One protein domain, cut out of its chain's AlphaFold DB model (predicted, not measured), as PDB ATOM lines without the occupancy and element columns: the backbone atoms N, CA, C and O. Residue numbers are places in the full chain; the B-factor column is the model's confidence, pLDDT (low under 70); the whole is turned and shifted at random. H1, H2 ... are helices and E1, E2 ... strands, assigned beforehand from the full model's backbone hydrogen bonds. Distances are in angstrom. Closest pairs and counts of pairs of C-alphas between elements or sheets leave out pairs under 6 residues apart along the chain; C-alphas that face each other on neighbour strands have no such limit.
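This is residues 29 to 76 and 100 to 212 of the 297 residues of an uncharacterized protein of Candidatus Lokiarchaeota archaeon (UniProt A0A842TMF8). A twisted sheet of six strands makes the middle of this domain, with helix H3 over one face and the longest helix, H4, over the other. The helical hairpin of H1 and H2 lies toward the E1 edge of the sheet, and a small strand hairpin, E6 and E7, packs on H4 toward the other end. The printed part has 161 residues with four named helices and eight named strands, in the order H1 H2 E1 H3 E2 E3 E4 H4 E5 E6 E7 E8. The six-stranded sheet runs E1 E2 E3 E4 E5 E8 and is mixed, that of E6 and E7 is antiparallel, and the class is mixed, helices and strands. The whole is compact, with a radius of gyration of the C-alphas of 15.6 A, and the C-alphas span 44 by 34 by 31 A.

H1, residues 30 to 41, begins at C-alpha 30 at (144.165, 168.006, 179.487) and is 15.8 A long. H2, residues 49 to 58, is 14.5 A long. E1 is residues 65 to 67, 6.7 A. After the cut, H3, residues 101 to 114, is 20.2 A long. E2, residues 120 to 126, measures 16.6 A, and E3, residues 137 to 141, 12.8 A. E4, residues 146 to 155, is the longest strand by residues, 22.4 A from first to last C-alpha, and bends by 92 degrees at residue 152. H4, residues 157 to 174, begins at C-alpha 157 at (176.332, 152.022, 174.825) and is 25.9 A long. E5, residues 180 to 188, is 18.9 A long and bends by 88 degrees at residue 185. E6, residues 198 to 200, and E7, residues 203 to 205, are 6.3 A each. E8, residues 208 to 211, is 9.7 A long and ends at C-alpha 211 at (167.348, 156.249, 186.089).

In the large sheet E1 is an edge strand, antiparallel to E2, with N 66 and O 125 at 2.9 A. E2, E3 and E4 form a meander, each strand the antiparallel neighbour of the one before; N 124 and O 138 are 2.8 A apart, and N 139 and O 147 2.9 A. E4 and E5 are parallel, with N 152 and O 184 at 2.8 A. With H4 they form a strand-helix-strand unit, two parallel neighbour strands with a helix between them in the chain, whose crossover is right-handed. E8, the other edge strand, is parallel to E5, with N 183 and O 208 at 2.8 A. H3 and H4 are on opposite faces of the sheet, giving three layers, helices on both faces of a sheet. The closest C-alphas of H3 and E4 are those of Lys 101 and Asp 153, 4.3 A apart. H4 lies over E4 and E5 at a height over the sheet of 10.3 A, and on the local plane it runs along the strands, at 27 degrees to E4. H1 and H2 touch, closest at the C-alphas of Asp 34 and Ile 52, 6.2 A, at a steep tilt of 44 degrees, opposite ways. H1, with residues 36 to 40 alone, only just touches H3, with 3 pairs of C-alphas within 8 A, the closest those of Asp 39 and Leu 102 at 7.1 A. H2 only grazes the sheet, with residues 56 to 58. E6 and E7 are an antiparallel hairpin, with N 200 and O 203 at 2.8 A; the closest C-alphas of E6 and H4 are those of Ile 200 and Ser 168, 5.0 A. E7 runs on into E8 across a break of 2 residues, at 28 degrees. Every O i to N i+4 pair is within hydrogen-bond range in H1; the counts are 5 of 6 in H2, 9 of 10 in H3 and 13 of 14 in H4.

The two C-alphas farthest apart are those of Lys 47 and Glu 196, 45.6 A. Residues 77 to 99 are not printed, and C-alphas 76 and 100 are 22.8 A apart across this cut. Of the links that are printed whole, none is long. Residues 42 to 47 stand free. The mean pLDDT of the printed part is 81.6; residues 42 to 61, 69 to 73, 116 to 117, 131 and 212 are under 70.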
ATOM      1  N   THR A  29     147.529 167.574 183.023       87.81
ATOM      2  CA  THR A  29     146.647 168.533 182.356       87.81
ATOM      3  C   THR A  29     145.923 167.861 181.192       87.81
ATOM      4  O   THR A  29     146.330 166.794 180.728       87.81
ATOM      5  N   GLU A  30     144.853 168.482 180.693       86.94
ATOM      6  CA  GLU A  30     144.165 168.006 179.487       86.94
ATOM      7  C   GLU A  30     145.124 167.884 178.293       86.94
ATOM      8  O   GLU A  30     145.082 166.883 177.583       86.94
ATOM      9  N   MET A  31     146.038 168.847 178.114       85.56
ATOM     10  CA  MET A  31     147.021 168.825 177.023       85.56
ATOM     11  C   MET A  31     148.012 167.667 177.162       85.56
ATOM     12  O   MET A  31     148.312 166.981 176.190       85.56
ATOM     13  N   GLU A  32     148.510 167.422 178.372       89.31
ATOM     14  CA  GLU A  32     149.427 166.308 178.627       89.31
ATOM     15  C   GLU A  32     148.755 164.960 178.430       89.31
ATOM     16  O   GLU A  32     149.354 164.049 177.869       89.31
ATOM     17  N   LEU A  33     147.501 164.832 178.862       89.69
ATOM     18  CA  LEU A  33     146.728 163.628 178.613       89.69
ATOM     19  C   LEU A  33     146.510 163.421 177.108       89.69
ATOM     20  O   LEU A  33     146.701 162.310 176.621       89.69
ATOM     21  N   ASP A  34     146.154 164.473 176.369       87.25
ATOM     22  CA  ASP A  34     145.991 164.424 174.914       87.25
ATOM     23  C   ASP A  34     147.295 163.981 174.221       87.25
ATOM     24  O   ASP A  34     147.268 163.102 173.356       87.25
ATOM     25  N   LEU A  35     148.441 164.527 174.635       88.06
ATOM     26  CA  LEU A  35     149.768 164.154 174.136       88.06
ATOM     27  C   LEU A  35     150.144 162.706 174.483       88.06
ATOM     28  O   LEU A  35     150.601 161.970 173.609       88.06
ATOM     29  N   LEU A  36     149.908 162.273 175.723       90.88
ATOM     30  CA  LEU A  36     150.177 160.903 176.163       90.88
ATOM     31  C   LEU A  36     149.363 159.917 175.344       90.88
ATOM     32  O   LEU A  36     149.888 158.949 174.795       90.88
ATOM     33  N   LEU A  37     148.067 160.182 175.221       88.06
ATOM     34  CA  LEU A  37     147.196 159.342 174.425       88.06
ATOM     35  C   LEU A  37     147.606 159.370 172.955       88.06
ATOM     36  O   LEU A  37     147.506 158.336 172.313       88.06
ATOM     37  N   LEU A  38     148.078 160.491 172.403       84.44
ATOM     38  CA  LEU A  38     148.591 160.541 171.030       84.44
ATOM     39  C   LEU A  38     149.811 159.632 170.833       84.44
ATOM     40  O   LEU A  38     149.863 158.916 169.830       84.44
ATOM     41  N   ASP A  39     150.752 159.646 171.779       85.19
ATOM     42  CA  ASP A  39     151.962 158.819 171.747       85.19
ATOM     43  C   ASP A  39     151.607 157.324 171.669       85.19
ATOM     44  O   ASP A  39     152.122 156.615 170.805       85.19
ATOM     45  N   PHE A  40     150.637 156.867 172.467       82.25
ATOM     46  CA  PHE A  40     150.187 155.468 172.472       82.25
ATOM     47  C   PHE A  40     149.113 155.146 171.412       82.25
ATOM     48  O   PHE A  40     148.982 154.007 170.964       82.25
ATOM     49  N   ASN A  41     148.363 156.139 170.924       74.69
ATOM     50  CA  ASN A  41     147.387 155.954 169.843       74.69
ATOM     51  C   ASN A  41     148.048 155.806 168.463       74.69
ATOM     52  O   ASN A  41     147.388 155.360 167.526       74.69
ATOM     53  N   LYS A  42     149.331 156.156 168.289       58.34
ATOM     54  CA  LYS A  42     150.062 155.822 167.050       58.34
ATOM     55  C   LYS A  42     150.131 154.308 166.822       58.34
ATOM     56  O   LYS A  42     150.073 153.888 165.669       58.34
ATOM     57  N   GLU A  43     150.165 153.521 167.895       50.00
ATOM     58  CA  GLU A  43     150.076 152.057 167.850       50.00
ATOM     59  C   GLU A  43     148.616 151.570 167.729       50.00
ATOM     60  O   GLU A  43     148.333 150.583 167.047       50.00
ATOM     61  N   LEU A  44     147.654 152.307 168.300       42.44
ATOM     62  CA  LEU A  44     146.221 151.984 168.266       42.44
ATOM     63  C   LEU A  44     145.485 152.735 167.138       42.44
ATOM     64  O   LEU A  44     144.917 153.810 167.326       42.44
ATOM     65  N   LYS A  45     145.467 152.129 165.944       40.75
ATOM     66  CA  LYS A  45     144.776 152.574 164.711       40.75
ATOM     67  C   LYS A  45     143.372 153.179 164.954       40.75
ATOM     68  O   LYS A  45     142.378 152.459 164.894       40.75
ATOM     69  N   SER A  46     143.220 154.495 165.153       47.75
ATOM     70  CA  SER A  46     141.877 155.111 165.134       47.75
ATOM     71  C   SER A  46     141.818 156.601 164.753       47.75
ATOM     72  O   SER A  46     142.781 157.358 164.872       47.75
ATOM     73  N   LYS A  47     140.627 157.020 164.291       48.22
ATOM     74  CA  LYS A  47     140.270 158.358 163.771       48.22
ATOM     75  C   LYS A  47     140.426 159.516 164.783       48.22
ATOM     76  O   LYS A  47     140.421 160.675 164.359       48.22
ATOM     77  N   SER A  48     140.594 159.233 166.083       52.50
ATOM     78  CA  SER A  48     140.772 160.249 167.146       52.50
ATOM     79  C   SER A  48     142.030 161.103 166.955       52.50
ATOM     80  O   SER A  48     142.067 162.267 167.360       52.50
ATOM     81  N   LYS A  49     143.023 160.546 166.255       56.66
ATOM     82  CA  LYS A  49     144.306 161.167 165.933       56.66
ATOM     83  C   LYS A  49     144.156 162.556 165.301       56.66
ATOM     84  O   LYS A  49     144.820 163.496 165.717       56.66
ATOM     85  N   SER A  50     143.197 162.725 164.385       60.41
ATOM     86  CA  SER A  50     143.016 163.983 163.638       60.41
ATOM     87  C   SER A  50     142.563 165.176 164.490       60.41
ATOM     88  O   SER A  50     142.826 166.319 164.126       60.41
ATOM     89  N   THR A  51     141.871 164.938 165.609       64.38
ATOM     90  CA  THR A  51     141.368 166.016 166.480       64.38
ATOM     91  C   THR A  51     142.412 166.406 167.521       64.38
ATOM     92  O   THR A  51     142.644 167.595 167.738       64.38
ATOM     93  N   ILE A  52     143.092 165.410 168.096       65.25
ATOM     94  CA  ILE A  52     144.180 165.616 169.058       65.25
ATOM     95  C   ILE A  52     145.358 166.326 168.374       65.25
ATOM     96  O   ILE A  52     145.813 167.356 168.858       65.25
ATOM     97  N   GLU A  53     145.772 165.879 167.182       67.50
ATOM     98  CA  GLU A  53     146.856 166.527 166.427       67.50
ATOM     99  C   GLU A  53     146.551 167.988 166.072       67.50
ATOM    100  O   GLU A  53     147.449 168.827 166.099       67.50
ATOM    101  N   LYS A  54     145.291 168.321 165.756       68.50
ATOM    102  CA  LYS A  54     144.882 169.710 165.489       68.50
ATOM    103  C   LYS A  54     144.992 170.587 166.735       68.50
ATOM    104  O   LYS A  54     145.446 171.723 166.626       68.50
ATOM    105  N   ARG A  55     144.586 170.074 167.902       65.81
ATOM    106  CA  ARG A  55     144.714 170.791 169.180       65.81
ATOM    107  C   ARG A  55     146.177 170.996 169.555       65.81
ATOM    108  O   ARG A  55     146.555 172.123 169.835       65.81
ATOM    109  N   VAL A  56     146.988 169.947 169.466       66.69
ATOM    110  CA  VAL A  56     148.434 169.958 169.743       66.69
ATOM    111  C   VAL A  56     149.165 170.967 168.849       66.69
ATOM    112  O   VAL A  56     149.874 171.832 169.354       66.69
ATOM    113  N   LYS A  57     148.913 170.956 167.531       65.12
ATOM    114  CA  LYS A  57     149.529 171.909 166.587       65.12
ATOM    115  C   LYS A  57     149.249 173.376 166.913       65.12
ATOM    116  O   LYS A  57     150.072 174.221 166.590       65.12
ATOM    117  N   LYS A  58     148.115 173.694 167.548       61.69
ATOM    118  CA  LYS A  58     147.782 175.074 167.932       61.69
ATOM    119  C   LYS A  58     148.772 175.653 168.956       61.69
ATOM    120  O   LYS A  58     148.963 176.860 168.973       61.69
ATOM    121  N   TYR A  59     149.383 174.807 169.786       57.75
ATOM    122  CA  TYR A  59     150.290 175.205 170.872       57.75
ATOM    123  C   TYR A  59     151.767 174.895 170.561       57.75
ATOM    124  O   TYR A  59     152.623 174.923 171.445       57.75
ATOM    125  N   SER A  60     152.068 174.572 169.301       65.00
ATOM    126  CA  SER A  60     153.412 174.256 168.823       65.00
ATOM    127  C   SER A  60     154.104 175.521 168.320       65.00
ATOM    128  O   SER A  60     153.892 175.924 167.178       65.00
ATOM    129  N   PHE A  61     154.957 176.120 169.149       62.72
ATOM    130  CA  PHE A  61     155.818 177.242 168.746       62.72
ATOM    131  C   PHE A  61     157.147 176.779 168.133       62.72
ATOM    132  O   PHE A  61     157.733 177.479 167.316       62.72
ATOM    133  N   ILE A  62     157.584 175.570 168.490       76.12
ATOM    134  CA  ILE A  62     158.786 174.913 167.973       76.12
ATOM    135  C   ILE A  62     158.328 173.692 167.178       76.12
ATOM    136  O   ILE A  62     157.516 172.905 167.666       76.12
ATOM    137  N   GLU A  63     158.845 173.502 165.962       79.69
ATOM    138  CA  GLU A  63     158.427 172.378 165.123       79.69
ATOM    139  C   GLU A  63     158.659 171.029 165.825       79.69
ATOM    140  O   GLU A  63     159.785 170.678 166.190       79.69
ATOM    141  N   GLY A  64     157.571 170.268 165.994       82.56
ATOM    142  CA  GLY A  64     157.574 168.950 166.633       82.56
ATOM    143  C   GLY A  64     157.365 168.965 168.150       82.56
ATOM    144  O   GLY A  64     157.223 167.888 168.734       82.56
ATOM    145  N   PHE A  65     157.270 170.146 168.772       88.44
ATOM    146  CA  PHE A  65     157.136 170.314 170.220       88.44
ATOM    147  C   PHE A  65     155.902 171.138 170.596       88.44
ATOM    148  O   PHE A  65     155.504 172.049 169.876       88.44
ATOM    149  N   VAL A  66     155.317 170.844 171.754       88.12
ATOM    150  CA  VAL A  66     154.261 171.658 172.373       88.12
ATOM    151  C   VAL A  66     154.766 172.231 173.682       88.12
ATOM    152  O   VAL A  66     155.261 171.480 174.519       88.12
ATOM    153  N   ASN A  67     154.611 173.544 173.859       86.38
ATOM    154  CA  ASN A  67     154.890 174.197 175.134       86.38
ATOM    155  C   ASN A  67     153.728 173.952 176.108       86.38
ATOM    156  O   ASN A  67     152.567 174.216 175.775       86.38
ATOM    157  N   ILE A  68     154.034 173.457 177.305       77.19
ATOM    158  CA  ILE A  68     153.072 173.252 178.387       77.19
ATOM    159  C   ILE A  68     153.314 174.310 179.459       77.19
ATOM    160  O   ILE A  68     153.977 174.073 180.463       77.19
ATOM    161  N   GLU A  69     152.744 175.494 179.249       67.19
ATOM    162  CA  GLU A  69     152.790 176.566 180.245       67.19
ATOM    163  C   GLU A  69     151.823 176.299 181.410       67.19
ATOM    164  O   GLU A  69     150.668 175.900 181.212       67.19
ATOM    165  N   GLU A  70     152.243 176.630 182.638       54.31
ATOM    166  CA  GLU A  70     151.407 176.537 183.845       54.31
ATOM    167  C   GLU A  70     150.086 177.328 183.745       54.31
ATOM    168  O   GLU A  70     149.116 177.032 184.442       54.31
ATOM    169  N   LYS A  71     150.007 178.338 182.877       49.91
ATOM    170  CA  LYS A  71     148.844 179.233 182.785       49.91
ATOM    171  C   LYS A  71     147.611 178.575 182.144       49.91
ATOM    172  O   LYS A  71     146.507 179.084 182.311       49.91
ATOM    173  N   ASN A  72     147.761 177.404 181.514       52.44
ATOM    174  CA  ASN A  72     146.672 176.626 180.895       52.44
ATOM    175  C   ASN A  72     146.319 175.339 181.681       52.44
ATOM    176  O   ASN A  72     145.934 174.324 181.098       52.44
ATOM    177  N   ARG A  73     146.455 175.369 183.016       60.91
ATOM    178  CA  ARG A  73     146.278 174.250 183.972       60.91
ATOM    179  C   ARG A  73     144.834 173.761 184.160       60.91
ATOM    180  O   ARG A  73     144.358 173.602 185.283       60.91
ATOM    181  N   VAL A  74     144.127 173.444 183.080       81.25
ATOM    182  CA  VAL A  74     142.942 172.590 183.219       81.25
ATOM    183  C   VAL A  74     143.437 171.163 183.428       81.25
ATOM    184  O   VAL A  74     144.008 170.547 182.526       81.25
ATOM    185  N   PHE A  75     143.290 170.659 184.654       85.12
ATOM    186  CA  PHE A  75     143.601 169.266 184.955       85.12
ATOM    187  C   PHE A  75     142.690 168.343 184.156       85.12
ATOM    188  O   PHE A  75     141.492 168.593 184.031       85.12
ATOM    189  N   ALA A  76     143.269 167.261 183.648       86.56
ATOM    190  CA  ALA A  76     142.524 166.269 182.911       86.56
ATOM    191  C   ALA A  76     141.441 165.628 183.783       86.56
ATOM    192  O   ALA A  76     141.691 165.190 184.908       86.56
ATOM    193  N   ASN A 100     158.250 150.867 178.536       89.25
ATOM    194  CA  ASN A 100     158.861 151.341 177.298       89.25
ATOM    195  C   ASN A 100     159.249 152.833 177.402       89.25
ATOM    196  O   ASN A 100     158.826 153.536 178.325       89.25
ATOM    197  N   LYS A 101     160.001 153.334 176.412       91.44
ATOM    198  CA  LYS A 101     160.453 154.736 176.320       91.44
ATOM    199  C   LYS A 101     159.325 155.744 176.569       91.44
ATOM    200  O   LYS A 101     159.518 156.725 177.283       91.44
ATOM    201  N   LEU A 102     158.136 155.504 176.006       92.19
ATOM    202  CA  LEU A 102     156.986 156.400 176.153       92.19
ATOM    203  C   LEU A 102     156.467 156.440 177.596       92.19
ATOM    204  O   LEU A 102     156.194 157.517 178.116       92.19
ATOM    205  N   ALA A 103     156.345 155.292 178.266       90.75
ATOM    206  CA  ALA A 103     155.929 155.260 179.666       90.75
ATOM    207  C   ALA A 103     156.924 156.008 180.563       90.75
ATOM    208  O   ALA A 103     156.510 156.796 181.414       90.75
ATOM    209  N   ILE A 104     158.223 155.825 180.320       90.62
ATOM    210  CA  ILE A 104     159.304 156.479 181.070       90.62
ATOM    211  C   ILE A 104     159.285 157.986 180.853       90.62
ATOM    212  O   ILE A 104     159.294 158.729 181.828       90.62
ATOM    213  N   LYS A 105     159.146 158.442 179.603       93.69
ATOM    214  CA  LYS A 105     158.943 159.856 179.257       93.69
ATOM    215  C   LYS A 105     157.834 160.481 180.106       93.69
ATOM    216  O   LYS A 105     158.026 161.524 180.729       93.69
ATOM    217  N   TRP A 106     156.676 159.830 180.189       92.81
ATOM    218  CA  TRP A 106     155.534 160.366 180.931       92.81
ATOM    219  C   TRP A 106     155.689 160.297 182.452       92.81
ATOM    220  O   TRP A 106     155.199 161.194 183.143       92.81
ATOM    221  N   ARG A 107     156.390 159.293 182.989       88.69
ATOM    222  CA  ARG A 107     156.768 159.254 184.412       88.69
ATOM    223  C   ARG A 107     157.791 160.332 184.754       88.69
ATOM    224  O   ARG A 107     157.623 161.011 185.762       88.69
ATOM    225  N   PHE A 108     158.781 160.550 183.896       91.31
ATOM    226  CA  PHE A 108     159.758 161.622 184.056       91.31
ATOM    227  C   PHE A 108     159.088 163.002 184.029       91.31
ATOM    228  O   PHE A 108     159.366 163.839 184.879       91.31
ATOM    229  N   ASN A 109     158.097 163.214 183.157       90.62
ATOM    230  CA  ASN A 109     157.296 164.441 183.186       90.62
ATOM    231  C   ASN A 109     156.560 164.649 184.528       90.62
ATOM    232  O   ASN A 109     156.413 165.778 184.988       90.62
ATOM    233  N   GLN A 110     156.099 163.576 185.186       84.81
ATOM    234  CA  GLN A 110     155.554 163.693 186.545       84.81
ATOM    235  C   GLN A 110     156.642 164.023 187.567       84.81
ATOM    236  O   GLN A 110     156.406 164.858 188.435       84.81
ATOM    237  N   TYR A 111     157.823 163.411 187.448       84.62
ATOM    238  CA  TYR A 111     158.975 163.709 188.299       84.62
ATOM    239  C   TYR A 111     159.362 165.193 188.241       84.62
ATOM    240  O   TYR A 111     159.462 165.820 189.294       84.62
ATOM    241  N   LEU A 112     159.463 165.779 187.041       84.19
ATOM    242  CA  LEU A 112     159.806 167.196 186.841       84.19
ATOM    243  C   LEU A 112     158.878 168.164 187.588       84.19
ATOM    244  O   LEU A 112     159.296 169.234 188.003       84.19
ATOM    245  N   LYS A 113     157.614 167.787 187.786       77.62
ATOM    246  CA  LYS A 113     156.629 168.602 188.513       77.62
ATOM    247  C   LYS A 113     156.676 168.431 190.033       77.62
ATOM    248  O   LYS A 113     156.021 169.194 190.741       77.62
ATOM    249  N   ILE A 114     157.327 167.377 190.523       70.31
ATOM    250  CA  ILE A 114     157.497 167.105 191.958       70.31
ATOM    251  C   ILE A 114     158.820 167.679 192.437       70.31
ATOM    252  O   ILE A 114     158.868 168.279 193.513       70.31
ATOM    253  N   THR A 115     159.888 167.435 191.673       71.62
ATOM    254  CA  THR A 115     161.228 167.852 192.069       71.62
ATOM    255  C   THR A 115     161.301 169.372 192.147       71.62
ATOM    256  O   THR A 115     160.725 170.086 191.330       71.62
ATOM    257  N   ARG A 116     161.997 169.863 193.173       60.53
ATOM    258  CA  ARG A 116     162.324 171.287 193.338       60.53
ATOM    259  C   ARG A 116     163.756 171.594 192.905       60.53
ATOM    260  O   ARG A 116     164.224 172.704 193.114       60.53
ATOM    261  N   GLU A 117     164.461 170.599 192.372       66.31
ATOM    262  CA  GLU A 117     165.877 170.706 192.011       66.31
ATOM    263  C   GLU A 117     166.089 171.524 190.734       66.31
ATOM    264  O   GLU A 117     167.136 172.144 190.583       66.31
ATOM    265  N   ILE A 118     165.094 171.557 189.840       74.94
ATOM    266  CA  ILE A 118     165.155 172.294 188.576       74.94
ATOM    267  C   ILE A 118     164.032 173.331 188.563       74.94
ATOM    268  O   ILE A 118     162.854 172.979 188.505       74.94
ATOM    269  N   ASP A 119     164.399 174.612 188.617       82.56
ATOM    270  CA  ASP A 119     163.442 175.720 188.592       82.56
ATOM    271  C   ASP A 119     163.078 176.076 187.141       82.56
ATOM    272  O   ASP A 119     163.748 176.867 186.468       82.56
ATOM    273  N   LEU A 120     162.055 175.390 186.627       85.06
ATOM    274  CA  LEU A 120     161.651 175.414 185.221       85.06
ATOM    275  C   LEU A 120     160.746 176.606 184.894       85.06
ATOM    276  O   LEU A 120     159.669 176.754 185.470       85.06
ATOM    277  N   SER A 121     161.141 177.392 183.893       85.94
ATOM    278  CA  SER A 121     160.321 178.457 183.313       85.94
ATOM    279  C   SER A 121     159.379 177.927 182.225       85.94
ATOM    280  O   SER A 121     158.232 178.376 182.135       85.94
ATOM    281  N   SER A 122     159.818 176.941 181.432       87.19
ATOM    282  CA  SER A 122     159.008 176.325 180.376       87.19
ATOM    283  C   SER A 122     159.351 174.845 180.146       87.19
ATOM    284  O   SER A 122     160.455 174.372 180.431       87.19
ATOM    285  N   ILE A 123     158.370 174.087 179.639       90.12
ATOM    286  CA  ILE A 123     158.529 172.678 179.254       90.12
ATOM    287  C   ILE A 123     157.953 172.491 177.856       90.12
ATOM    288  O   ILE A 123     156.741 172.585 177.644       90.12
ATOM    289  N   HIS A 124     158.811 172.136 176.910       91.38
ATOM    290  CA  HIS A 124     158.423 171.782 175.555       91.38
ATOM    291  C   HIS A 124     158.489 170.266 175.376       91.38
ATOM    292  O   HIS A 124     159.567 169.677 175.378       91.38
ATOM    293  N   ILE A 125     157.338 169.626 175.177       92.12
ATOM    294  CA  ILE A 125     157.241 168.170 175.007       92.12
ATOM    295  C   ILE A 125     157.190 167.818 173.520       92.12
ATOM    296  O   ILE A 125     156.335 168.317 172.783       92.12
ATOM    297  N   CYS A 126     158.064 166.912 173.077       90.50
ATOM    298  CA  CYS A 126     158.032 166.375 171.719       90.50
ATOM    299  C   CYS A 126     156.767 165.527 171.504       90.50
ATOM    300  O   CYS A 126     156.502 164.591 172.257       90.50
ATOM    301  N   TYR A 127     155.987 165.818 170.459       83.62
ATOM    302  CA  TYR A 127     154.776 165.054 170.097       83.62
ATOM    303  C   TYR A 127     154.910 164.320 168.751       83.62
ATOM    304  O   TYR A 127     154.077 163.487 168.356       83.62
ATOM    305  N   LYS A 128     155.977 164.627 168.011       75.25
ATOM    306  CA  LYS A 128     156.272 164.061 166.697       75.25
ATOM    307  C   LYS A 128     157.717 163.547 166.661       75.25
ATOM    308  O   LYS A 128     158.516 164.112 165.924       75.25
ATOM    309  N   PRO A 129     158.042 162.477 167.415       70.00
ATOM    310  CA  PRO A 129     159.356 161.857 167.325       70.00
ATOM    311  C   PRO A 129     159.596 161.395 165.885       70.00
ATOM    312  O   PRO A 129     158.801 160.638 165.316       70.00
ATOM    313  N   THR A 130     160.668 161.900 165.292       74.12
ATOM    314  CA  THR A 130     161.237 161.459 164.017       74.12
ATOM    315  C   THR A 130     162.709 161.150 164.253       74.12
ATOM    316  O   THR A 130     163.249 161.503 165.299       74.12
ATOM    317  N   LYS A 131     163.378 160.503 163.292       68.75
ATOM    318  CA  LYS A 131     164.835 160.316 163.378       68.75
ATOM    319  C   LYS A 131     165.581 161.649 163.532       68.75
ATOM    320  O   LYS A 131     166.613 161.685 164.180       68.75
ATOM    321  N   ASP A 132     165.010 162.726 162.998       73.75
ATOM    322  CA  ASP A 132     165.582 164.076 163.029       73.75
ATOM    323  C   ASP A 132     165.294 164.833 164.340       73.75
ATOM    324  O   ASP A 132     165.788 165.938 164.543       73.75
ATOM    325  N   ILE A 133     164.466 164.276 165.233       85.06
ATOM    326  CA  ILE A 133     164.152 164.866 166.540       85.06
ATOM    327  C   ILE A 133     164.528 163.848 167.628       85.06
ATOM    328  O   ILE A 133     163.667 163.088 168.081       85.06
ATOM    329  N   PRO A 134     165.803 163.830 168.064       89.50
ATOM    330  CA  PRO A 134     166.314 162.896 169.072       89.50
ATOM    331  C   PRO A 134     165.921 163.270 170.511       89.50
ATOM    332  O   PRO A 134     166.244 162.556 171.460       89.50
ATOM    333  N   VAL A 135     165.234 164.398 170.686       93.94
ATOM    334  CA  VAL A 135     164.918 165.006 171.980       93.94
ATOM    335  C   VAL A 135     163.446 164.788 172.326       93.94
ATOM    336  O   VAL A 135     162.555 165.046 171.513       93.94
ATOM    337  N   ASP A 136     163.185 164.352 173.556       95.06
ATOM    338  CA  ASP A 136     161.842 164.146 174.097       95.06
ATOM    339  C   ASP A 136     161.313 165.391 174.829       95.06
ATOM    340  O   ASP A 136     160.116 165.687 174.726       95.06
ATOM    341  N   PHE A 137     162.194 166.148 175.500       94.88
ATOM    342  CA  PHE A 137     161.865 167.434 176.124       94.88
ATOM    343  C   PHE A 137     162.934 168.495 175.872       94.88
ATOM    344  O   PHE A 137     164.128 168.209 175.946       94.88
ATOM    345  N   ILE A 138     162.490 169.728 175.649       94.00
ATOM    346  CA  ILE A 138     163.325 170.924 175.779       94.00
ATOM    347  C   ILE A 138     162.822 171.658 177.020       94.00
ATOM    348  O   ILE A 138     161.633 171.971 177.111       94.00
ATOM    349  N   LEU A 139     163.707 171.862 177.984       92.88
ATOM    350  CA  LEU A 139     163.405 172.509 179.249       92.88
ATOM    351  C   LEU A 139     164.161 173.830 179.313       92.88
ATOM    352  O   LEU A 139     165.362 173.866 179.047       92.88
ATOM    353  N   GLU A 140     163.464 174.890 179.693       90.44
ATOM    354  CA  GLU A 140     164.072 176.191 179.954       90.44
ATOM    355  C   GLU A 140     163.925 176.484 181.445       90.44
ATOM    356  O   GLU A 140     162.867 176.242 182.034       90.44
ATOM    357  N   THR A 141     164.990 176.967 182.081       90.44
ATOM    358  CA  THR A 141     164.955 177.371 183.494       90.44
ATOM    359  C   THR A 141     164.691 178.865 183.632       90.44
ATOM    360  O   THR A 141     164.803 179.629 182.673       90.44
ATOM    361  N   PHE A 142     164.358 179.320 184.840       86.62
ATOM    362  CA  PHE A 142     164.307 180.759 185.141       86.62
ATOM    363  C   PHE A 142     165.685 181.438 185.141       86.62
ATOM    364  O   PHE A 142     165.758 182.663 185.158       86.62
ATOM    365  N   SER A 143     166.770 180.661 185.121       88.69
ATOM    366  CA  SER A 143     168.145 181.153 185.001       88.69
ATOM    367  C   SER A 143     168.656 181.138 183.555       88.69
ATOM    368  O   SER A 143     169.868 181.091 183.350       88.69
ATOM    369  N   ASP A 144     167.748 181.116 182.574       86.00
ATOM    370  CA  ASP A 144     168.035 181.093 181.134       86.00
ATOM    371  C   ASP A 144     168.916 179.913 180.679       86.00
ATOM    372  O   ASP A 144     169.633 180.015 179.684       86.00
ATOM    373  N   GLN A 145     168.870 178.784 181.396       91.06
ATOM    374  CA  GLN A 145     169.552 177.561 180.971       91.06
ATOM    375  C   GLN A 145     168.647 176.728 180.071       91.06
ATOM    376  O   GLN A 145     167.453 176.576 180.344       91.06
ATOM    377  N   LEU A 146     169.243 176.136 179.037       92.19
ATOM    378  CA  LEU A 146     168.572 175.235 178.108       92.19
ATOM    379  C   LEU A 146     169.014 173.793 178.361       92.19
ATOM    380  O   LEU A 146     170.172 173.430 178.132       92.19
ATOM    381  N   LEU A 147     168.076 172.952 178.790       93.38
ATOM    382  CA  LEU A 147     168.320 171.540 179.044       93.38
ATOM    383  C   LEU A 147     167.583 170.702 178.005       93.38
ATOM    384  O   LEU A 147     166.394 170.898 177.740       93.38
ATOM    385  N   LEU A 148     168.289 169.735 177.426       94.44
ATOM    386  CA  LEU A 148     167.692 168.748 176.535       94.44
ATOM    387  C   LEU A 148     167.525 167.428 177.267       94.44
ATOM    388  O   LEU A 148     168.409 167.003 178.005       94.44
ATOM    389  N   VAL A 149     166.400 166.762 177.031       95.56
ATOM    390  CA  VAL A 149     166.099 165.469 177.642       95.56
ATOM    391  C   VAL A 149     165.819 164.438 176.564       95.56
ATOM    392  O   VAL A 149     164.950 164.655 175.713       95.56
ATOM    393  N   THR A 150     166.473 163.285 176.656       94.94
ATOM    394  CA  THR A 150     166.184 162.123 175.810       94.94
ATOM    395  C   THR A 150     165.846 160.912 176.667       94.94
ATOM    396  O   THR A 150     166.569 160.572 177.601       94.94
ATOM    397  N   CYS A 151     164.742 160.246 176.333       94.31
ATOM    398  CA  CYS A 151     164.253 159.071 177.038       94.31
ATOM    399  C   CYS A 151     164.605 157.768 176.308       94.31
ATOM    400  O   CYS A 151     164.567 157.700 175.077       94.31
ATOM    401  N   PHE A 152     164.838 156.716 177.083       91.12
ATOM    402  CA  PHE A 152     165.139 155.356 176.643       91.12
ATOM    403  C   PHE A 152     164.334 154.364 177.484       91.12
ATOM    404  O   PHE A 152     164.006 154.651 178.633       91.12
ATOM    405  N   ASP A 153     163.984 153.210 176.923       87.25
ATOM    406  CA  ASP A 153     163.533 152.060 177.714       87.25
ATOM    407  C   ASP A 153     164.709 151.401 178.435       87.25
ATOM    408  O   ASP A 153     164.685 151.221 179.657       87.25
ATOM    409  N   ILE A 154     165.756 151.101 177.676       87.50
ATOM    410  CA  ILE A 154     167.053 150.648 178.149       87.50
ATOM    411  C   ILE A 154     168.092 151.509 177.436       87.50
ATOM    412  O   ILE A 154     168.070 151.626 176.218       87.50
ATOM    413  N   LEU A 155     168.988 152.134 178.196       88.12
ATOM    414  CA  LEU A 155     170.094 152.890 177.623       88.12
ATOM    415  C   LEU A 155     171.267 151.931 177.420       88.12
ATOM    416  O   LEU A 155     171.839 151.444 178.398       88.12
ATOM    417  N   GLU A 156     171.608 151.654 176.164       90.31
ATOM    418  CA  GLU A 156     172.791 150.882 175.780       90.31
ATOM    419  C   GLU A 156     173.937 151.793 175.325       90.31
ATOM    420  O   GLU A 156     173.741 152.962 174.995       90.31
ATOM    421  N   LEU A 157     175.162 151.256 175.269       87.50
ATOM    422  CA  LEU A 157     176.332 152.022 174.825       87.50
ATOM    423  C   LEU A 157     176.195 152.509 173.372       87.50
ATOM    424  O   LEU A 157     176.597 153.626 173.064       87.50
ATOM    425  N   ASN A 158     175.616 151.691 172.488       89.38
ATOM    426  CA  ASN A 158     175.407 152.072 171.089       89.38
ATOM    427  C   ASN A 158     174.404 153.225 170.967       89.38
ATOM    428  O   ASN A 158     174.651 154.164 170.214       89.38
ATOM    429  N   ASP A 159     173.315 153.178 171.738       89.25
ATOM    430  CA  ASP A 159     172.327 154.257 171.785       89.25
ATOM    431  C   ASP A 159     172.931 155.531 172.374       89.25
ATOM    432  O   ASP A 159     172.711 156.619 171.847       89.25
ATOM    433  N   TYR A 160     173.744 155.391 173.425       90.12
ATOM    434  CA  TYR A 160     174.476 156.500 174.024       90.12
ATOM    435  C   TYR A 160     175.414 157.174 173.021       90.12
ATOM    436  O   TYR A 160     175.392 158.391 172.924       90.12
ATOM    437  N   MET A 161     176.200 156.416 172.252       88.56
ATOM    438  CA  MET A 161     177.077 156.987 171.220       88.56
ATOM    439  C   MET A 161     176.261 157.660 170.108       88.56
ATOM    440  O   MET A 161     176.516 158.808 169.754       88.56
ATOM    441  N   ALA A 162     175.231 156.977 169.601       89.75
ATOM    442  CA  ALA A 162     174.403 157.488 168.515       89.75
ATOM    443  C   ALA A 162     173.645 158.767 168.900       89.75
ATOM    444  O   ALA A 162     173.467 159.652 168.061       89.75
ATOM    445  N   ILE A 163     173.195 158.887 170.156       89.56
ATOM    446  CA  ILE A 163     172.452 160.066 170.594       89.56
ATOM    447  C   ILE A 163     173.344 161.305 170.703       89.56
ATOM    448  O   ILE A 163     172.849 162.407 170.475       89.56
ATOM    449  N   GLN A 164     174.644 161.156 170.990       87.12
ATOM    450  CA  GLN A 164     175.561 162.304 171.040       87.12
ATOM    451  C   GLN A 164     175.623 163.005 169.684       87.12
ATOM    452  O   GLN A 164     175.445 164.222 169.605       87.12
ATOM    453  N   ASP A 165     175.805 162.221 168.620       87.69
ATOM    454  CA  ASP A 165     175.875 162.721 167.248       87.69
ATOM    455  C   ASP A 165     174.544 163.353 166.833       87.69
ATOM    456  O   ASP A 165     174.503 164.494 166.375       87.69
ATOM    457  N   GLN A 166     173.432 162.654 167.090       90.31
ATOM    458  CA  GLN A 166     172.097 163.146 166.746       90.31
ATOM    459  C   GLN A 166     171.751 164.452 167.471       90.31
ATOM    460  O   GLN A 166     171.184 165.362 166.865       90.31
ATOM    461  N   ILE A 167     172.084 164.572 168.759       90.25
ATOM    462  CA  ILE A 167     171.854 165.803 169.524       90.25
ATOM    463  C   ILE A 167     172.757 166.924 169.021       90.25
ATOM    464  O   ILE A 167     172.291 168.059 168.915       90.25
ATOM    465  N   SER A 168     174.016 166.625 168.696       89.00
ATOM    466  CA  SER A 168     174.942 167.605 168.126       89.00
ATOM    467  C   SER A 168     174.366 168.208 166.848       89.00
ATOM    468  O   SER A 168     174.266 169.430 166.736       89.00
ATOM    469  N   ASP A 169     173.886 167.372 165.929       89.44
ATOM    470  CA  ASP A 169     173.308 167.826 164.663       89.44
ATOM    471  C   ASP A 169     171.981 168.569 164.861       89.44
ATOM    472  O   ASP A 169     171.806 169.673 164.341       89.44
ATOM    473  N   PHE A 170     171.096 168.059 165.723       90.19
ATOM    474  CA  PHE A 170     169.861 168.750 166.099       90.19
ATOM    475  C   PHE A 170     170.123 170.155 166.673       90.19
ATOM    476  O   PHE A 170     169.412 171.112 166.346       90.19
ATOM    477  N   CYS A 171     171.150 170.302 167.517       90.12
ATOM    478  CA  CYS A 171     171.526 171.591 168.093       90.12
ATOM    479  C   CYS A 171     172.138 172.533 167.054       90.12
ATOM    480  O   CYS A 171     171.874 173.734 167.115       90.12
ATOM    481  N   LYS A 172     172.944 172.030 166.107       88.56
ATOM    482  CA  LYS A 172     173.495 172.838 165.002       88.56
ATOM    483  C   LYS A 172     172.387 173.416 164.136       88.56
ATOM    484  O   LYS A 172     172.347 174.629 163.933       88.56
ATOM    485  N   ASP A 173     171.462 172.569 163.692       87.50
ATOM    486  CA  ASP A 173     170.380 172.953 162.784       87.50
ATOM    487  C   ASP A 173     169.476 174.026 163.393       87.50
ATOM    488  O   ASP A 173     169.052 174.968 162.719       87.50
ATOM    489  N   ARG A 174     169.214 173.917 164.699       86.75
ATOM    490  CA  ARG A 174     168.356 174.851 165.441       86.75
ATOM    491  C   ARG A 174     169.111 175.987 166.122       86.75
ATOM    492  O   ARG A 174     168.477 176.855 166.713       86.75
ATOM    493  N   LYS A 175     170.444 176.012 166.011       87.88
ATOM    494  CA  LYS A 175     171.337 176.973 166.681       87.88
ATOM    495  C   LYS A 175     171.122 177.030 168.196       87.88
ATOM    496  O   LYS A 175     171.182 178.099 168.801       87.88
ATOM    497  N   TYR A 176     170.858 175.879 168.803       88.81
ATOM    498  CA  TYR A 176     170.720 175.770 170.247       88.81
ATOM    499  C   TYR A 176     172.087 175.724 170.921       88.81
ATOM    500  O   TYR A 176     173.022 175.065 170.459       88.81
ATOM    501  N   ILE A 177     172.171 176.435 172.039       88.56
ATOM    502  CA  ILE A 177     173.293 176.392 172.964       88.56
ATOM    503  C   ILE A 177     172.738 175.749 174.222       88.56
ATOM    504  O   ILE A 177     171.901 176.346 174.888       88.56
ATOM    505  N   ILE A 178     173.155 174.518 174.491       90.62
ATOM    506  CA  ILE A 178     172.625 173.740 175.606       90.62
ATOM    507  C   ILE A 178     173.579 173.809 176.793       90.62
ATOM    508  O   ILE A 178     174.800 173.871 176.618       90.62
ATOM    509  N   ASP A 179     173.013 173.758 177.990       90.69
ATOM    510  CA  ASP A 179     173.757 173.757 179.248       90.69
ATOM    511  C   ASP A 179     173.846 172.352 179.846       90.69
ATOM    512  O   ASP A 179     174.841 172.012 180.485       90.69
ATOM    513  N   MET A 180     172.833 171.515 179.601       89.94
ATOM    514  CA  MET A 180     172.764 170.161 180.139       89.94
ATOM    515  C   MET A 180     172.036 169.209 179.190       89.94
ATOM    516  O   MET A 180     171.063 169.574 178.526       89.94
ATOM    517  N   LEU A 181     172.498 167.960 179.175       91.94
ATOM    518  CA  LEU A 181     171.806 166.836 178.562       91.94
ATOM    519  C   LEU A 181     171.379 165.861 179.659       91.94
ATOM    520  O   LEU A 181     172.232 165.313 180.346       91.94
ATOM    521  N   ILE A 182     170.079 165.614 179.792       93.06
ATOM    522  CA  ILE A 182     169.531 164.619 180.713       93.06
ATOM    523  C   ILE A 182     169.138 163.374 179.916       93.06
ATOM    524  O   ILE A 182     168.248 163.398 179.062       93.06
ATOM    525  N   LEU A 183     169.788 162.258 180.219       93.25
ATOM    526  CA  LEU A 183     169.439 160.940 179.713       93.25
ATOM    527  C   LEU A 183     168.507 160.275 180.720       93.25
ATOM    528  O   LEU A 183     168.852 160.104 181.884       93.25
ATOM    529  N   VAL A 184     167.312 159.905 180.276       93.06
ATOM    530  CA  VAL A 184     166.266 159.331 181.126       93.06
ATOM    531  C   VAL A 184     166.064 157.885 180.717       93.06
ATOM    532  O   VAL A 184     165.732 157.617 179.566       93.06
ATOM    533  N   SER A 185     166.217 156.945 181.642       89.56
ATOM    534  CA  SER A 185     165.997 155.531 181.343       89.56
ATOM    535  C   SER A 185     165.343 154.776 182.495       89.56
ATOM    536  O   SER A 185     165.421 155.178 183.653       89.56
ATOM    537  N   ASN A 186     164.709 153.646 182.190       81.75
ATOM    538  CA  ASN A 186     164.297 152.674 183.206       81.75
ATOM    539  C   ASN A 186     165.461 151.756 183.592       81.75
ATOM    540  O   ASN A 186     165.581 151.358 184.747       81.75
ATOM    541  N   LYS A 187     166.341 151.422 182.638       81.81
ATOM    542  CA  LYS A 187     167.544 150.614 182.887       81.81
ATOM    543  C   LYS A 187     168.751 151.158 182.137       81.81
ATOM    544  O   LYS A 187     168.629 151.693 181.039       81.81
ATOM    545  N   THR A 188     169.929 150.985 182.714       79.88
ATOM    546  CA  THR A 188     171.197 151.392 182.106       79.88
ATOM    547  C   THR A 188     172.261 150.328 182.362       79.88
ATOM    548  O   THR A 188     172.174 149.582 183.345       79.88
ATOM    549  N   TYR A 189     173.266 150.254 181.496       76.12
ATOM    550  CA  TYR A 189     174.432 149.397 181.686       76.12
ATOM    551  C   TYR A 189     175.580 150.156 182.364       76.12
ATOM    552  O   TYR A 189     175.775 151.353 182.174       76.12
ATOM    553  N   ARG A 190     176.385 149.442 183.161       72.88
ATOM    554  CA  ARG A 190     177.482 150.034 183.957       72.88
ATOM    555  C   ARG A 190     178.611 150.639 183.119       72.88
ATOM    556  O   ARG A 190     179.415 151.391 183.651       72.88
ATOM    557  N   ASN A 191     178.714 150.262 181.849       79.75
ATOM    558  CA  ASN A 191     179.788 150.673 180.949       79.75
ATOM    559  C   ASN A 191     179.496 151.984 180.203       79.75
ATOM    560  O   ASN A 191     180.279 152.348 179.331       79.75
ATOM    561  N   ILE A 192     178.387 152.666 180.494       82.44
ATOM    562  CA  ILE A 192     178.042 153.920 179.821       82.44
ATOM    563  C   ILE A 192     178.822 155.069 180.472       82.44
ATOM    564  O   ILE A 192     178.681 155.288 181.679       82.44
ATOM    565  N   PRO A 193     179.635 155.820 179.708       84.62
ATOM    566  CA  PRO A 193     180.524 156.839 180.256       84.62
ATOM    567  C   PRO A 193     179.787 158.168 180.503       84.62
ATOM    568  O   PRO A 193     180.111 159.196 179.917       84.62
ATOM    569  N   ILE A 194     178.789 158.162 181.391       82.50
ATOM    570  CA  ILE A 194     177.947 159.339 181.709       82.50
ATOM    571  C   ILE A 194     178.757 160.495 182.308       82.50
ATOM    572  O   ILE A 194     178.406 161.654 182.136       82.50
ATOM    573  N   ASN A 195     179.871 160.189 182.975       82.88
ATOM    574  CA  ASN A 195     180.737 161.202 183.583       82.88
ATOM    575  C   ASN A 195     181.706 161.850 182.578       82.88
ATOM    576  O   ASN A 195     182.455 162.757 182.945       82.88
ATOM    577  N   GLU A 196     181.743 161.370 181.332       84.69
ATOM    578  CA  GLU A 196     182.586 161.946 180.289       84.69
ATOM    579  C   GLU A 196     181.873 163.108 179.599       84.69
ATOM    580  O   GLU A 196     180.667 163.087 179.355       84.69
ATOM    581  N   LYS A 197     182.640 164.152 179.278       85.69
ATOM    582  CA  LYS A 197     182.096 165.324 178.600       85.69
ATOM    583  C   LYS A 197     181.806 165.009 177.136       85.69
ATOM    584  O   LYS A 197     182.675 164.515 176.422       85.69
ATOM    585  N   ILE A 198     180.633 165.416 176.671       85.88
ATOM    586  CA  ILE A 198     180.248 165.401 175.261       85.88
ATOM    587  C   ILE A 198     180.483 166.792 174.681       85.88
ATOM    588  O   ILE A 198     180.208 167.800 175.333       85.88
ATOM    589  N   THR A 199     180.988 166.862 173.451       82.56
ATOM    590  CA  THR A 199     181.135 168.141 172.747       82.56
ATOM    591  C   THR A 199     179.926 168.394 171.852       82.56
ATOM    592  O   THR A 199     179.700 167.667 170.889       82.56
ATOM    593  N   ILE A 200     179.166 169.446 172.152       81.38
ATOM    594  CA  ILE A 200     177.994 169.888 171.388       81.38
ATOM    595  C   ILE A 200     178.206 171.363 171.046       81.38
ATOM    596  O   ILE A 200     178.356 172.187 171.944       81.38
ATOM    597  N   ASN A 201     178.253 171.700 169.752       75.56
ATOM    598  CA  ASN A 201     178.505 173.069 169.270       75.56
ATOM    599  C   ASN A 201     179.715 173.744 169.947       75.56
ATOM    600  O   ASN A 201     179.610 174.864 170.437       75.56
ATOM    601  N   GLU A 202     180.848 173.033 170.015       75.19
ATOM    602  CA  GLU A 202     182.110 173.497 170.631       75.19
ATOM    603  C   GLU A 202     182.055 173.711 172.158       75.19
ATOM    604  O   GLU A 202     183.071 174.030 172.777       75.19
ATOM    605  N   ARG A 203     180.905 173.466 172.801       80.88
ATOM    606  CA  ARG A 203     180.771 173.420 174.260       80.88
ATOM    607  C   ARG A 203     180.863 171.997 174.777       80.88
ATOM    608  O   ARG A 203     180.372 171.052 174.171       80.88
ATOM    609  N   SER A 204     181.488 171.870 175.939       84.75
ATOM    610  CA  SER A 204     181.682 170.600 176.622       84.75
ATOM    611  C   SER A 204     180.625 170.454 177.716       84.75
ATOM    612  O   SER A 204     180.653 171.201 178.694       84.75
ATOM    613  N   VAL A 205     179.692 169.525 177.529       87.75
ATOM    614  CA  VAL A 205     178.543 169.281 178.412       87.75
ATOM    615  C   VAL A 205     178.735 167.937 179.102       87.75
ATOM    616  O   VAL A 205     179.092 166.959 178.448       87.75
ATOM    617  N   ILE A 206     178.514 167.877 180.415       85.94
ATOM    618  CA  ILE A 206     178.477 166.607 181.152       85.94
ATOM    619  C   ILE A 206     177.019 166.140 181.173       85.94
ATOM    620  O   ILE A 206     176.173 166.888 181.667       85.94
ATOM    621  N   PRO A 207     176.698 164.959 180.622       88.62
ATOM    622  CA  PRO A 207     175.356 164.408 180.714       88.62
ATOM    623  C   PRO A 207     174.990 164.050 182.151       88.62
ATOM    624  O   PRO A 207     175.815 163.550 182.913       88.62
ATOM    625  N   GLU A 208     173.718 164.205 182.490       89.75
ATOM    626  CA  GLU A 208     173.142 163.628 183.695       89.75
ATOM    627  C   GLU A 208     172.315 162.400 183.335       89.75
ATOM    628  O   GLU A 208     171.555 162.404 182.366       89.75
ATOM    629  N   LEU A 209     172.447 161.334 184.120       86.38
ATOM    630  CA  LEU A 209     171.594 160.162 183.993       86.38
ATOM    631  C   LEU A 209     170.526 160.190 185.081       86.38
ATOM    632  O   LEU A 209     170.816 160.003 186.262       86.38
ATOM    633  N   TRP A 210     169.274 160.286 184.657       88.06
ATOM    634  CA  TRP A 210     168.138 159.919 185.478       88.06
ATOM    635  C   TRP A 210     167.766 158.472 185.169       88.06
ATOM    636  O   TRP A 210     167.344 158.135 184.062       88.06
ATOM    637  N   THR A 211     167.931 157.592 186.150       78.12
ATOM    638  CA  THR A 211     167.348 156.249 186.089       78.12
ATOM    639  C   THR A 211     166.172 156.196 187.036       78.12
ATOM    640  O   THR A 211     166.279 156.671 188.165       78.12
ATOM    641  N   GLU A 212     165.055 155.617 186.608       66.38
ATOM    642  CA  GLU A 212     163.962 155.326 187.531       66.38
ATOM    643  C   GLU A 212     164.491 154.362 188.612       66.38
ATOM    644  O   GLU A 212     164.718 153.183 188.344       66.38
TER     645      GLU A 212